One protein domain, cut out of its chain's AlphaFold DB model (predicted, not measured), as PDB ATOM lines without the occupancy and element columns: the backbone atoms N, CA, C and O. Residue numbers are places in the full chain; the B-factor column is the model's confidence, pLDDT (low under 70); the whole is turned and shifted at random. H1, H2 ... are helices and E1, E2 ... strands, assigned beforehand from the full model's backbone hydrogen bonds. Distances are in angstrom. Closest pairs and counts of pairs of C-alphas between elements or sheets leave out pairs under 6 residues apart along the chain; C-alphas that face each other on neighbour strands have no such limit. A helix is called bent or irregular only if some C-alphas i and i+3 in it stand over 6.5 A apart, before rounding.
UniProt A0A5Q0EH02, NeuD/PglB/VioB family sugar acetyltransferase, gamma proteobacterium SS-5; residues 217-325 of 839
ATOM      1  N   ALA A 217     262.527 -27.760  55.021       40.12
ATOM      2  CA  ALA A 217     261.487 -27.117  55.831       40.12
ATOM      3  C   ALA A 217     262.046 -25.965  56.685       40.12
ATOM      4  O   ALA A 217     261.444 -24.895  56.728       40.12
ATOM      5  N   LEU A 218     263.229 -26.136  57.288       47.12
ATOM      6  CA  LEU A 218     263.962 -25.083  58.009       47.12
ATOM      7  C   LEU A 218     264.327 -23.935  57.063       47.12
ATOM      8  O   LEU A 218     264.186 -22.766  57.418       47.12
ATOM      9  N   ARG A 219     264.798 -24.259  55.854       53.62
ATOM     10  CA  ARG A 219     265.162 -23.287  54.813       53.62
ATOM     11  C   ARG A 219     263.935 -22.507  54.328       53.62
ATOM     12  O   ARG A 219     264.001 -21.281  54.236       53.62
ATOM     13  N   SER A 220     262.806 -23.187  54.132       52.62
ATOM     14  CA  SER A 220     261.517 -22.576  53.787       52.62
ATOM     15  C   SER A 220     260.948 -21.702  54.914       52.62
ATOM     16  O   SER A 220     260.528 -20.575  54.651       52.62
ATOM     17  N   GLU A 221     260.960 -22.158  56.173       54.47
ATOM     18  CA  GLU A 221     260.499 -21.364  57.326       54.47
ATOM     19  C   GLU A 221     261.397 -20.144  57.585       54.47
ATOM     20  O   GLU A 221     260.886 -19.049  57.827       54.47
ATOM     21  N   ARG A 222     262.729 -20.287  57.461       59.91
ATOM     22  CA  ARG A 222     263.690 -19.172  57.568       59.91
ATOM     23  C   ARG A 222     263.416 -18.096  56.522       59.91
ATOM     24  O   ARG A 222     263.328 -16.921  56.871       59.91
ATOM     25  N   MET A 223     263.268 -18.488  55.257       62.94
ATOM     26  CA  MET A 223     262.962 -17.563  54.160       62.94
ATOM     27  C   MET A 223     261.591 -16.903  54.339       62.94
ATOM     28  O   MET A 223     261.479 -15.680  54.222       62.94
ATOM     29  N   GLY A 224     260.567 -17.680  54.708       61.31
ATOM     30  CA  GLY A 224     259.228 -17.168  55.011       61.31
ATOM     31  C   GLY A 224     259.234 -16.115  56.124       61.31
ATOM     32  O   GLY A 224     258.672 -15.033  55.952       61.31
ATOM     33  N   PHE A 225     259.951 -16.378  57.223       63.16
ATOM     34  CA  PHE A 225     260.113 -15.440  58.339       63.16
ATOM     35  C   PHE A 225     260.789 -14.124  57.917       63.16
ATOM     36  O   PHE A 225     260.351 -13.043  58.325       63.16
ATOM     37  N   TRP A 226     261.829 -14.186  57.075       65.25
ATOM     38  CA  TRP A 226     262.503 -12.990  56.558       65.25
ATOM     39  C   TRP A 226     261.566 -12.124  55.717       65.25
ATOM     40  O   TRP A 226     261.439 -10.930  55.995       65.25
ATOM     41  N   PHE A 227     260.867 -12.699  54.735       69.06
ATOM     42  CA  PHE A 227     259.958 -11.930  53.878       69.06
ATOM     43  C   PHE A 227     258.736 -11.388  54.631       69.06
ATOM     44  O   PHE A 227     258.304 -10.267  54.357       69.06
ATOM     45  N   GLU A 228     258.228 -12.112  55.634       66.81
ATOM     46  CA  GLU A 228     257.149 -11.619  56.494       66.81
ATOM     47  C   GLU A 228     257.599 -10.412  57.342       66.81
ATOM     48  O   GLU A 228     256.874  -9.420  57.467       66.81
ATOM     49  N   ARG A 229     258.828 -10.439  57.876       65.00
ATOM     50  CA  ARG A 229     259.403  -9.335  58.664       65.00
ATOM     51  C   ARG A 229     259.776  -8.126  57.799       65.00
ATOM     52  O   ARG A 229     259.530  -6.987  58.202       65.00
ATOM     53  N   LEU A 230     260.320  -8.362  56.606       64.19
ATOM     54  CA  LEU A 230     260.689  -7.325  55.635       64.19
ATOM     55  C   LEU A 230     259.458  -6.650  55.005       64.19
ATOM     56  O   LEU A 230     259.498  -5.449  54.736       64.19
ATOM     57  N   GLY A 231     258.353  -7.386  54.839       56.03
ATOM     58  CA  GLY A 231     257.063  -6.843  54.402       56.03
ATOM     59  C   GLY A 231     256.343  -6.000  55.466       56.03
ATOM     60  O   GLY A 231     255.606  -5.080  55.117       56.03
ATOM     61  N   ARG A 232     256.571  -6.265  56.765       48.34
ATOM     62  CA  ARG A 232     255.942  -5.540  57.891       48.34
ATOM     63  C   ARG A 232     256.682  -4.260  58.305       48.34
ATOM     64  O   ARG A 232     256.054  -3.335  58.821       48.34
ATOM     65  N   ASN A 233     257.990  -4.164  58.059       46.91
ATOM     66  CA  ASN A 233     258.781  -2.970  58.369       46.91
ATOM     67  C   ASN A 233     258.635  -1.890  57.280       46.91
ATOM     68  O   ASN A 233     259.469  -1.737  56.384       46.91
ATOM     69  N   GLY A 234     257.549  -1.124  57.407       45.81
ATOM     70  CA  GLY A 234     257.395   0.238  56.901       45.81
ATOM     71  C   GLY A 234     257.480   0.395  55.386       45.81
ATOM     72  O   GLY A 234     258.563   0.592  54.834       45.81
ATOM     73  N   SER A 235     256.317   0.440  54.736       45.06
ATOM     74  CA  SER A 235     256.123   1.169  53.484       45.06
ATOM     75  C   SER A 235     256.417   2.657  53.726       45.06
ATOM     76  O   SER A 235     255.522   3.436  54.066       45.06
ATOM     77  N   GLY A 236     257.685   3.058  53.608       48.75
ATOM     78  CA  GLY A 236     258.025   4.457  53.371       48.75
ATOM     79  C   GLY A 236     257.310   4.888  52.092       48.75
ATOM     80  O   GLY A 236     257.315   4.147  51.112       48.75
ATOM     81  N   ALA A 237     256.598   6.012  52.130       52.41
ATOM     82  CA  ALA A 237     255.694   6.422  51.060       52.41
ATOM     83  C   ALA A 237     256.397   6.443  49.683       52.41
ATOM     84  O   ALA A 237     257.168   7.357  49.405       52.41
ATOM     85  N   GLY A 238     256.105   5.452  48.829       64.06
ATOM     86  CA  GLY A 238     256.443   5.454  47.398       64.06
ATOM     87  C   GLY A 238     257.479   4.437  46.891       64.06
ATOM     88  O   GLY A 238     257.642   4.363  45.677       64.06
ATOM     89  N   GLU A 239     258.142   3.650  47.748       77.88
ATOM     90  CA  GLU A 239     259.167   2.666  47.329       77.88
ATOM     91  C   GLU A 239     258.627   1.220  47.330       77.88
ATOM     92  O   GLU A 239     258.170   0.725  48.362       77.88
ATOM     93  N   GLU A 240     258.701   0.515  46.192       85.56
ATOM     94  CA  GLU A 240     258.325  -0.910  46.091       85.56
ATOM     95  C   GLU A 240     259.491  -1.810  46.574       85.56
ATOM     96  O   GLU A 240     260.642  -1.569  46.194       85.56
ATOM     97  N   PRO A 241     259.260  -2.837  47.418       87.31
ATOM     98  CA  PRO A 241     260.327  -3.720  47.891       87.31
ATOM     99  C   PRO A 241     260.882  -4.588  46.752       87.31
ATOM    100  O   PRO A 241     260.125  -5.223  46.031       87.31
ATOM    101  N   LEU A 242     262.207  -4.645  46.613       91.00
ATOM    102  CA  LEU A 242     262.913  -5.320  45.523       91.00
ATOM    103  C   LEU A 242     263.850  -6.408  46.058       91.00
ATOM    104  O   LEU A 242     264.580  -6.180  47.026       91.00
ATOM    105  N   VAL A 243     263.871  -7.569  45.402       91.94
ATOM    106  CA  VAL A 243     264.839  -8.641  45.685       91.94
ATOM    107  C   VAL A 243     265.934  -8.636  44.623       91.94
ATOM    108  O   VAL A 243     265.652  -8.653  43.422       91.94
ATOM    109  N   LEU A 244     267.190  -8.619  45.066       92.62
ATOM    110  CA  LEU A 244     268.357  -8.658  44.188       92.62
ATOM    111  C   LEU A 244     268.867 -10.093  44.038       92.62
ATOM    112  O   LEU A 244     269.009 -10.819  45.020       92.62
ATOM    113  N   LEU A 245     269.175 -10.492  42.805       91.75
ATOM    114  CA  LEU A 245     269.823 -11.766  42.495       91.75
ATOM    115  C   LEU A 245     271.302 -11.489  42.178       91.75
ATOM    116  O   LEU A 245     271.611 -10.982  41.098       91.75
ATOM    117  N   GLY A 246     272.191 -11.781  43.127       86.25
ATOM    118  CA  GLY A 246     273.617 -11.441  43.123       86.25
ATOM    119  C   GLY A 246     273.968 -10.363  44.159       86.25
ATOM    120  O   GLY A 246     273.398  -9.274  44.154       86.25
ATOM    121  N   GLY A 247     274.922 -10.659  45.042       81.56
ATOM    122  CA  GLY A 247     275.305  -9.868  46.220       81.56
ATOM    123  C   GLY A 247     276.756  -9.392  46.241       81.56
ATOM    124  O   GLY A 247     277.217  -8.844  47.239       81.56
ATOM    125  N   ARG A 248     277.508  -9.601  45.159       81.19
ATOM    126  CA  ARG A 248     278.913  -9.195  45.089       81.19
ATOM    127  C   ARG A 248     279.052  -7.669  44.985       81.19
ATOM    128  O   ARG A 248     278.882  -7.104  43.902       81.19
ATOM    129  N   ILE A 249     279.361  -7.017  46.109       78.94
ATOM    130  CA  ILE A 249     279.393  -5.548  46.239       78.94
ATOM    131  C   ILE A 249     280.481  -4.884  45.380       78.94
ATOM    132  O   ILE A 249     280.240  -3.830  44.803       78.94
ATOM    133  N   ASP A 250     281.638  -5.534  45.209       73.25
ATOM    134  CA  ASP A 250     282.725  -5.119  44.307       73.25
ATOM    135  C   ASP A 250     282.440  -5.462  42.825       73.25
ATOM    136  O   ASP A 250     283.311  -5.328  41.968       73.25
ATOM    137  N   GLY A 251     281.220  -5.917  42.516       80.88
ATOM    138  CA  GLY A 251     280.742  -6.270  41.182       80.88
ATOM    139  C   GLY A 251     279.543  -5.431  40.721       80.88
ATOM    140  O   GLY A 251     279.340  -4.294  41.141       80.88
ATOM    141  N   HIS A 252     278.716  -5.994  39.831       86.06
ATOM    142  CA  HIS A 252     277.563  -5.275  39.267       86.06
ATOM    143  C   HIS A 252     276.511  -4.892  40.324       86.06
ATOM    144  O   HIS A 252     275.832  -3.883  40.153       86.06
ATOM    145  N   CYS A 253     276.417  -5.637  41.434       87.50
ATOM    146  CA  CYS A 253     275.495  -5.342  42.531       87.50
ATOM    147  C   CYS A 253     275.736  -3.957  43.148       87.50
ATOM    148  O   CYS A 253     274.775  -3.211  43.311       87.50
ATOM    149  N   GLY A 254     276.991  -3.547  43.370       86.94
ATOM    150  CA  GLY A 254     277.292  -2.197  43.864       86.94
ATOM    151  C   GLY A 254     276.771  -1.093  42.936       86.94
ATOM    152  O   GLY A 254     276.138  -0.142  43.382       86.94
ATOM    153  N   VAL A 255     276.924  -1.270  41.619       88.12
ATOM    154  CA  VAL A 255     276.443  -0.301  40.612       88.12
ATOM    155  C   VAL A 255     274.908  -0.243  40.563       88.12
ATOM    156  O   VAL A 255     274.322   0.814  40.330       88.12
ATOM    157  N   VAL A 256     274.239  -1.376  40.791       90.62
ATOM    158  CA  VAL A 256     272.774  -1.450  40.898       90.62
ATOM    159  C   VAL A 256     272.280  -0.731  42.153       90.62
ATOM    160  O   VAL A 256     271.313   0.031  42.079       90.62
ATOM    161  N   LEU A 257     272.957  -0.928  43.286       89.75
ATOM    162  CA  LEU A 257     272.635  -0.268  44.551       89.75
ATOM    163  C   LEU A 257     272.766   1.256  44.451       89.75
ATOM    164  O   LEU A 257     271.852   1.964  44.870       89.75
ATOM    165  N   ASP A 258     273.795   1.768  43.774       87.81
ATOM    166  CA  ASP A 258     273.941   3.207  43.506       87.81
ATOM    167  C   ASP A 258     272.731   3.805  42.763       87.81
ATOM    168  O   ASP A 258     272.263   4.905  43.085       87.81
ATOM    169  N   VAL A 259     272.186   3.080  41.776       89.44
ATOM    170  CA  VAL A 259     270.972   3.501  41.053       89.44
ATOM    171  C   VAL A 259     269.762   3.500  41.982       89.44
ATOM    172  O   VAL A 259     268.984   4.455  41.960       89.44
ATOM    173  N   LEU A 260     269.611   2.462  42.805       88.69
ATOM    174  CA  LEU A 260     268.494   2.318  43.742       88.69
ATOM    175  C   LEU A 260     268.516   3.398  44.835       88.69
ATOM    176  O   LEU A 260     267.484   3.999  45.120       88.69
ATOM    177  N   TYR A 261     269.680   3.729  45.398       85.38
ATOM    178  CA  TYR A 261     269.773   4.763  46.434       85.38
ATOM    179  C   TYR A 261     269.513   6.174  45.909       85.38
ATOM    180  O   TYR A 261     268.982   7.022  46.633       85.38
ATOM    181  N   ARG A 262     269.843   6.441  44.640       82.25
ATOM    182  CA  ARG A 262     269.523   7.720  43.986       82.25
ATOM    183  C   ARG A 262     268.077   7.784  43.517       82.25
ATOM    184  O   ARG A 262     267.460   8.849  43.557       82.25
ATOM    185  N   ARG A 263     267.530   6.654  43.072       71.81
ATOM    186  CA  ARG A 263     266.164   6.529  42.577       71.81
ATOM    187  C   ARG A 263     265.329   5.753  43.586       71.81
ATOM    188  O   ARG A 263     265.170   4.542  43.480       71.81
ATOM    189  N   ARG A 264     264.715   6.499  44.502       71.81
ATOM    190  CA  ARG A 264     263.767   6.037  45.532       71.81
ATOM    191  C   ARG A 264     262.437   5.496  44.972       71.81
ATOM    192  O   ARG A 264     261.363   5.862  45.427       71.81
ATOM    193  N   SER A 265     262.487   4.678  43.922       81.25
ATOM    194  CA  SER A 265     261.339   3.948  43.363       81.25
ATOM    195  C   SER A 265     261.292   2.506  43.869       81.25
ATOM    196  O   SER A 265     260.212   1.930  43.972       81.25
ATOM    197  N   TYR A 266     262.453   1.942  44.208       88.00
ATOM    198  CA  TYR A 266     262.592   0.577  44.693       88.00
ATOM    199  C   TYR A 266     263.499   0.546  45.915       88.00
ATOM    200  O   TYR A 266     264.542   1.198  45.929       88.00
ATOM    201  N   ARG A 267     263.122  -0.253  46.914       88.00
ATOM    202  CA  ARG A 267     263.921  -0.482  48.119       88.00
ATOM    203  C   ARG A 267     264.460  -1.909  48.102       88.00
ATOM    204  O   ARG A 267     263.647  -2.829  48.207       88.00
ATOM    205  N   PRO A 268     265.778  -2.137  47.996       89.12
ATOM    206  CA  PRO A 268     266.315  -3.487  48.096       89.12
ATOM    207  C   PRO A 268     266.077  -4.030  49.513       89.12
ATOM    208  O   PRO A 268     266.480  -3.410  50.496       89.12
ATOM    209  N   VAL A 269     265.370  -5.157  49.627       87.25
ATOM    210  CA  VAL A 269     264.989  -5.755  50.924       87.25
ATOM    211  C   VAL A 269     265.690  -7.076  51.211       87.25
ATOM    212  O   VAL A 269     265.817  -7.445  52.374       87.25
ATOM    213  N   ALA A 270     266.143  -7.780  50.176       88.38
ATOM    214  CA  ALA A 270     266.813  -9.066  50.302       88.38
ATOM    215  C   ALA A 270     267.729  -9.334  49.101       88.38
ATOM    216  O   ALA A 270     267.456  -8.871  47.987       88.38
ATOM    217  N   VAL A 271     268.781 -10.119  49.330       88.12
ATOM    218  CA  VAL A 271     269.707 -10.612  48.303       88.12
ATOM    219  C   VAL A 271     269.688 -12.142  48.278       88.12
ATOM    220  O   VAL A 271     269.732 -12.780  49.331       88.12
ATOM    221  N   LEU A 272     269.665 -12.724  47.076       87.94
ATOM    222  CA  LEU A 272     269.949 -14.139  46.830       87.94
ATOM    223  C   LEU A 272     271.279 -14.276  46.077       87.94
ATOM    224  O   LEU A 272     271.428 -13.661  45.024       87.94
ATOM    225  N   ASP A 273     272.232 -15.073  46.570       86.00
ATOM    226  CA  ASP A 273     273.562 -15.250  45.948       86.00
ATOM    227  C   ASP A 273     274.029 -16.713  46.028       86.00
ATOM    228  O   ASP A 273     273.704 -17.395  46.979       86.00
ATOM    229  N   CYS A 274     274.779 -17.249  45.064       79.88
ATOM    230  CA  CYS A 274     275.270 -18.640  45.152       79.88
ATOM    231  C   CYS A 274     276.460 -18.821  46.114       79.88
ATOM    232  O   CYS A 274     276.886 -19.943  46.372       79.88
ATOM    233  N   SER A 275     277.040 -17.731  46.610       75.56
ATOM    234  CA  SER A 275     278.237 -17.764  47.439       75.56
ATOM    235  C   SER A 275     277.878 -18.055  48.893       75.56
ATOM    236  O   SER A 275     277.504 -17.151  49.638       75.56
ATOM    237  N   GLU A 276     278.052 -19.306  49.324       65.44
ATOM    238  CA  GLU A 276     277.662 -19.761  50.670       65.44
ATOM    239  C   GLU A 276     278.273 -18.930  51.808       65.44
ATOM    240  O   GLU A 276     277.636 -18.691  52.830       65.44
ATOM    241  N   HIS A 277     279.486 -18.402  51.614       67.31
ATOM    242  CA  HIS A 277     280.156 -17.547  52.597       67.31
ATOM    243  C   HIS A 277     279.446 -16.202  52.851       67.31
ATOM    244  O   HIS A 277     279.762 -15.533  53.839       67.31
ATOM    245  N   LEU A 278     278.515 -15.790  51.978       62.34
ATOM    246  CA  LEU A 278     277.704 -14.579  52.133       62.34
ATOM    247  C   LEU A 278     276.405 -14.823  52.914       62.34
ATOM    248  O   LEU A 278     275.771 -13.854  53.329       62.34
ATOM    249  N   PHE A 279     275.996 -16.072  53.147       69.44
ATOM    250  CA  PHE A 279     274.719 -16.372  53.801       69.44
ATOM    251  C   PHE A 279     274.652 -15.834  55.228       69.44
ATOM    252  O   PHE A 279     275.581 -15.987  56.019       69.44
ATOM    253  N   GLY A 280     273.543 -15.159  55.545       61.19
ATOM    254  CA  GLY A 280     273.346 -14.504  56.840       61.19
ATOM    255  C   GLY A 280     274.169 -13.227  57.043       61.19
ATOM    256  O   GLY A 280     274.038 -12.599  58.091       61.19
ATOM    257  N   ARG A 281     274.984 -12.810  56.063       72.06
ATOM    258  CA  ARG A 281     275.681 -11.518  56.085       72.06
ATOM    259  C   ARG A 281     274.807 -10.414  55.494       72.06
ATOM    260  O   ARG A 281     273.822 -10.664  54.798       72.06
ATOM    261  N   LEU A 282     275.199  -9.174  55.769       77.44
ATOM    262  CA  LEU A 282     274.625  -7.990  55.143       77.44
ATOM    263  C   LEU A 282     275.504  -7.557  53.963       77.44
ATOM    264  O   LEU A 282     276.711  -7.374  54.124       77.44
ATOM    265  N   VAL A 283     274.891  -7.355  52.800       78.62
ATOM    266  CA  VAL A 283     275.486  -6.677  51.642       78.62
ATOM    267  C   VAL A 283     274.919  -5.266  51.627       78.62
ATOM    268  O   VAL A 283     273.734  -5.084  51.373       78.62
ATOM    269  N   ASP A 284     275.745  -4.281  51.973       82.12
ATOM    270  CA  ASP A 284     275.346  -2.868  52.082       82.12
ATOM    271  C   ASP A 284     274.082  -2.638  52.942       82.12
ATOM    272  O   ASP A 284     273.139  -1.929  52.591       82.12
ATOM    273  N   GLY A 285     274.025  -3.338  54.079       79.06
ATOM    274  CA  GLY A 285     272.883  -3.304  55.000       79.06
ATOM    275  C   GLY A 285     271.678  -4.160  54.581       79.06
ATOM    276  O   GLY A 285     270.704  -4.222  55.330       79.06
ATOM    277  N   ILE A 286     271.736  -4.852  53.438       84.31
ATOM    278  CA  ILE A 286     270.663  -5.718  52.932       84.31
ATOM    279  C   ILE A 286     270.988  -7.180  53.271       84.31
ATOM    280  O   ILE A 286     272.089  -7.642  52.969       84.31
ATOM    281  N   PRO A 287     270.065  -7.941  53.879       80.50
ATOM    282  CA  PRO A 287     270.331  -9.325  54.247       80.50
ATOM    283  C   PRO A 287     270.447 -10.241  53.024       80.50
ATOM    284  O   PRO A 287     269.594 -10.223  52.131       80.50
ATOM    285  N   VAL A 288     271.476 -11.093  53.021       81.25
ATOM    286  CA  VAL A 288     271.577 -12.238  52.108       81.25
ATOM    287  C   VAL A 288     270.786 -13.393  52.712       81.25
ATOM    288  O   VAL A 288     271.217 -14.027  53.679       81.25
ATOM    289  N   VAL A 289     269.591 -13.624  52.170       79.81
ATOM    290  CA  VAL A 289     268.577 -14.501  52.781       79.81
ATOM    291  C   VAL A 289     268.654 -15.949  52.294       79.81
ATOM    292  O   VAL A 289     268.142 -16.837  52.970       79.81
ATOM    293  N   GLY A 290     269.328 -16.204  51.171       78.88
ATOM    294  CA  GLY A 290     269.482 -17.547  50.616       78.88
ATOM    295  C   GLY A 290     270.257 -17.582  49.300       78.88
ATOM    296  O   GLY A 290     270.854 -16.589  48.878       78.88
ATOM    297  N   SER A 291     270.220 -18.742  48.650       83.75
ATOM    298  CA  SER A 291     270.820 -18.972  47.337       83.75
ATOM    299  C   SER A 291     269.901 -18.514  46.210       83.75
ATOM    300  O   SER A 291     268.681 -18.485  46.357       83.75
ATOM    301  N   THR A 292     270.442 -18.244  45.017       83.94
ATOM    302  CA  THR A 292     269.593 -18.102  43.820       83.94
ATOM    303  C   THR A 292     268.859 -19.399  43.460       83.94
ATOM    304  O   THR A 292     267.915 -19.376  42.673       83.94
ATOM    305  N   GLU A 293     269.248 -20.544  44.032       83.00
ATOM    306  CA  GLU A 293     268.460 -21.789  44.015       83.00
ATOM    307  C   GLU A 293     267.096 -21.641  44.702       83.00
ATOM    308  O   GLU A 293     266.101 -22.170  44.211       83.00
ATOM    309  N   ASP A 294     267.011 -20.783  45.721       84.12
ATOM    310  CA  ASP A 294     265.821 -20.555  46.550       84.12
ATOM    311  C   ASP A 294     264.795 -19.606  45.921       84.12
ATOM    312  O   ASP A 294     263.892 -19.106  46.590       84.12
ATOM    313  N   LEU A 295     264.906 -19.341  44.620       85.62
ATOM    314  CA  LEU A 295     264.046 -18.388  43.921       85.62
ATOM    315  C   LEU A 295     262.550 -18.736  44.022       85.62
ATOM    316  O   LEU A 295     261.705 -17.841  44.029       85.62
ATOM    317  N   ALA A 296     262.222 -20.026  44.126       84.56
ATOM    318  CA  ALA A 296     260.853 -20.504  44.318       84.56
ATOM    319  C   ALA A 296     260.261 -20.109  45.684       84.56
ATOM    320  O   ALA A 296     259.045 -19.981  45.799       84.56
ATOM    321  N   LEU A 297     261.109 -19.878  46.694       83.56
ATOM    322  CA  LEU A 297     260.708 -19.497  48.052       83.56
ATOM    323  C   LEU A 297     260.454 -17.990  48.199       83.56
ATOM    324  O   LEU A 297     259.923 -17.553  49.219       83.56
ATOM    325  N   VAL A 298     260.819 -17.178  47.199       84.38
ATOM    326  CA  VAL A 298     260.500 -15.744  47.189       84.38
ATOM    327  C   VAL A 298     258.990 -15.579  46.977       84.38
ATOM    328  O   VAL A 298     258.486 -16.060  45.960       84.38
ATOM    329  N   PRO A 299     258.242 -14.899  47.865       81.94
ATOM    330  CA  PRO A 299     256.795 -14.752  47.711       81.94
ATOM    331  C   PRO A 299     256.395 -14.016  46.427       81.94
ATOM    332  O   PRO A 299     257.138 -13.185  45.899       81.94
ATOM    333  N   ASP A 300     255.194 -14.301  45.928       77.69
ATOM    334  CA  ASP A 300     254.614 -13.538  44.823       77.69
ATOM    335  C   ASP A 300     254.365 -12.084  45.253       77.69
ATOM    336  O   ASP A 300     253.915 -11.817  46.366       77.69
ATOM    337  N   GLY A 301     254.681 -11.131  44.373       77.06
ATOM    338  CA  GLY A 301     254.547  -9.693  44.645       77.06
ATOM    339  C   GLY A 301     255.857  -8.962  44.947       77.06
ATOM    340  O   GLY A 301     255.859  -7.735  44.938       77.06
ATOM    341  N   PHE A 302     256.974  -9.671  45.129       85.81
ATOM    342  CA  PHE A 302     258.300  -9.049  45.164       85.81
ATOM    343  C   PHE A 302     258.894  -9.000  43.748       85.81
ATOM    344  O   PHE A 302     259.201 -10.059  43.190       85.81
ATOM    345  N   PRO A 303     259.061  -7.816  43.126       91.31
ATOM    346  CA  PRO A 303     259.854  -7.709  41.912       91.31
ATOM    347  C   PRO A 303     261.287  -8.188  42.135       91.31
ATOM    348  O   PRO A 303     261.829  -8.126  43.242       91.31
ATOM    349  N   LEU A 304     261.903  -8.627  41.043       93.69
ATOM    350  CA  LEU A 304     263.277  -9.102  41.007       93.69
ATOM    351  C   LEU A 304     264.151  -8.180  40.158       93.69
ATOM    352  O   LEU A 304     263.702  -7.605  39.161       93.69
ATOM    353  N   PHE A 305     265.430  -8.111  40.503       94.12
ATOM    354  CA  PHE A 305     266.459  -7.573  39.624       94.12
ATOM    355  C   PHE A 305     267.685  -8.486  39.615       94.12
ATOM    356  O   PHE A 305     268.200  -8.851  40.670       94.12
ATOM    357  N   ALA A 306     268.172  -8.848  38.427       92.31
ATOM    358  CA  ALA A 306     269.380  -9.657  38.291       92.31
ATOM    359  C   ALA A 306     270.632  -8.770  38.338       92.31
ATOM    360  O   ALA A 306     271.052  -8.210  37.328       92.31
ATOM    361  N   ALA A 307     271.259  -8.683  39.508       87.75
ATOM    362  CA  ALA A 307     272.484  -7.927  39.762       87.75
ATOM    363  C   ALA A 307     273.756  -8.697  39.339       87.75
ATOM    364  O   ALA A 307     274.798  -8.637  39.995       87.75
ATOM    365  N   ALA A 308     273.680  -9.417  38.214       83.25
ATOM    366  CA  ALA A 308     274.757 -10.231  37.664       83.25
ATOM    367  C   ALA A 308     275.287  -9.621  36.357       83.25
ATOM    368  O   ALA A 308     274.570  -9.522  35.359       83.25
ATOM    369  N   GLY A 309     276.567  -9.237  36.358       76.81
ATOM    370  CA  GLY A 309     277.243  -8.712  35.165       76.81
ATOM    371  C   GLY A 309     277.514  -9.773  34.091       76.81
ATOM    372  O   GLY A 309     277.725  -9.418  32.932       76.81
ATOM    373  N   ASP A 310     277.478 -11.056  34.459       84.38
ATOM    374  CA  ASP A 310     277.630 -12.182  33.537       84.38
ATOM    375  C   ASP A 310     276.351 -12.421  32.714       84.38
ATOM    376  O   ASP A 310     275.243 -12.469  33.253       84.38
ATOM    377  N   ASN A 311     276.502 -12.569  31.396       86.31
ATOM    378  CA  ASN A 311     275.374 -12.703  30.468       86.31
ATOM    379  C   ASN A 311     274.670 -14.054  30.583       86.31
ATOM    380  O   ASN A 311     273.442 -14.117  30.518       86.31
ATOM    381  N   PHE A 312     275.438 -15.127  30.768       83.88
ATOM    382  CA  PHE A 312     274.900 -16.483  30.793       83.88
ATOM    383  C   PHE A 312     274.151 -16.763  32.094       83.88
ATOM    384  O   PHE A 312     272.999 -17.198  32.044       83.88
ATOM    385  N   GLY A 313     274.744 -16.418  33.237       82.94
ATOM    386  CA  GLY A 313     274.104 -16.515  34.545       82.94
ATOM    387  C   GLY A 313     272.847 -15.651  34.629       82.94
ATOM    388  O   GLY A 313     271.813 -16.104  35.113       82.94
ATOM    389  N   ARG A 314     272.866 -14.434  34.062       90.62
ATOM    390  CA  ARG A 314     271.664 -13.590  33.998       90.62
ATOM    391  C   ARG A 314     270.554 -14.230  33.161       90.62
ATOM    392  O   ARG A 314     269.403 -14.232  33.593       90.62
ATOM    393  N   ARG A 315     270.883 -14.816  32.006       90.06
ATOM    394  CA  ARG A 315     269.914 -15.547  31.176       90.06
ATOM    395  C   ARG A 315     269.289 -16.728  31.919       90.06
ATOM    396  O   ARG A 315     268.076 -16.920  31.844       90.06
ATOM    397  N   GLU A 316     270.093 -17.492  32.650       87.12
ATOM    398  CA  GLU A 316     269.615 -18.622  33.450       87.12
ATOM    399  C   GLU A 316     268.657 -18.171  34.563       87.12
ATOM    400  O   GLU A 316     267.565 -18.728  34.710       87.12
ATOM    401  N   LEU A 317     269.009 -17.105  35.290       88.38
ATOM    402  CA  LEU A 317     268.150 -16.526  36.325       88.38
ATOM    403  C   LEU A 317     266.811 -16.048  35.754       88.38
ATOM    404  O   LEU A 317     265.766 -16.311  36.349       88.38
ATOM    405  N   PHE A 318     266.820 -15.401  34.585       92.19
ATOM    406  CA  PHE A 318     265.592 -14.986  33.907       92.19
ATOM    407  C   PHE A 318     264.723 -16.171  33.489       92.19
ATOM    408  O   PHE A 318     263.509 -16.134  33.687       92.19
ATOM    409  N   ALA A 319     265.322 -17.230  32.938       89.44
ATOM    410  CA  ALA A 319     264.590 -18.432  32.547       89.44
ATOM    411  C   ALA A 319     263.907 -19.092  33.759       89.44
ATOM    412  O   ALA A 319     262.722 -19.428  33.700       89.44
ATOM    413  N   ARG A 320     264.627 -19.206  34.881       88.50
ATOM    414  CA  ARG A 320     264.115 -19.785  36.131       88.50
ATOM    415  C   ARG A 320     263.019 -18.926  36.761       88.50
ATOM    416  O   ARG A 320     261.967 -19.442  37.124       88.50
ATOM    417  N   ALA A 321     263.222 -17.615  36.830       88.25
ATOM    418  CA  ALA A 321     262.222 -16.666  37.311       88.25
ATOM    419  C   ALA A 321     260.938 -16.687  36.465       88.25
ATOM    420  O   ALA A 321     259.844 -16.711  37.025       88.25
ATOM    421  N   ARG A 322     261.057 -16.734  35.128       88.81
ATOM    422  CA  ARG A 322     259.905 -16.816  34.213       88.81
ATOM    423  C   ARG A 322     259.119 -18.108  34.381       88.81
ATOM    424  O   ARG A 322     257.894 -18.059  34.396       88.81
ATOM    425  N   ALA A 323     259.803 -19.239  34.557       89.06
ATOM    426  CA  ALA A 323     259.150 -20.514  34.852       89.06
ATOM    427  C   ALA A 323     258.334 -20.466  36.159       89.06
ATOM    428  O   ALA A 323     257.318 -21.144  36.277       89.06
ATOM    429  N   LEU A 324     258.752 -19.625  37.110       89.56
ATOM    430  CA  LEU A 324     258.085 -19.385  38.391       89.56
ATOM    431  C   LEU A 324     257.112 -18.189  38.367       89.56
ATOM    432  O   LEU A 324     256.614 -17.795  39.418       89.56
ATOM    433  N   GLY A 325     256.865 -17.575  37.203       87.12
ATOM    434  CA  GLY A 325     255.965 -16.424  37.067       87.12
ATOM    435  C   GLY A 325     256.438 -15.142  37.769       87.12
ATOM    436  O   GLY A 325     255.625 -14.257  38.036       87.12
TER     437      GLY A 325
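AT A GLANCE: This is residues 217 to 325 of the 839 residues of the protein "NeuD/PglB/VioB family sugar acetyltransferase" of gamma proteobacterium SS-5 (UniProt A0A5Q0EH02). A twisted sheet of four parallel strands stands in the middle of three layers, with H1, H3 and H4 on one face and H2 on the other. H4 packs by the E4 edge, and a long loop, residues 273 to 285, leads from E2 to edge strand E3. The 109 printed residues hold H1 E1 H2 E2 E3 H3 E4 H4, sheet order E3 E2 E1 E4, class mixed. The whole is compact, with a radius of gyration of the C-alphas of 13.1 A and spans of 36 by 35 by 28 A.

HOW THE PARTS SIT: H1, residues 217 to 232, is on the sheet of E1, residues 240 to 245, E2, 266 to 272, E3, 286 to 290, and E4, 304 to 306; its closest C-alphas to E3 are Met 223 and Val 289, 6.5 A. H2, residues 252 to 262, is on the opposite face at a height of 9.4 A, along the strands. E1, H2, E2 form a strand-helix-strand unit, two parallel neighbour strands joined through a helix; E3, H3, E4, with H3 at residues 292 to 297, form a split one, with E2 and E1 between its strands; both crossovers are right-handed. Within hydrogen-bond range are N 244 and O 270, 2.9 A, N 289 and O 271, 3.0 A, and N 305 and O 243, 3.0 A. H4, residues 311 to 323, has closest C-alphas to E4 at Arg 314 and Ala 306, 6.3 A. H3 only just touches H4, with 3 pairs of C-alphas within 8 A, the closest Leu 295 and Ala 321, 7.1 A. In H1, H2 and H4 every O i to N i+4 pair is within range; in H3 0 of 2 are, and 1 of 3 O i to N i+3 pairs.

IN THESE COORDINATES: H1 begins at C-alpha 217, (261.487, -27.117, 55.831), and is 22.4 A long; H4 is 18.5 A, ending at C-alpha 323, (259.150, -20.514, 34.852). H3 is irregular: C-alphas 293 and 296 are 7.7 A apart.

THE WHOLE: The printed part has no cut, and its farthest C-alphas, Ala 217 and Arg 262, are 37.7 A apart. The link E2 to E3 is long; pLDDT is under 70 at residues 217 to 238 and 276 to 280.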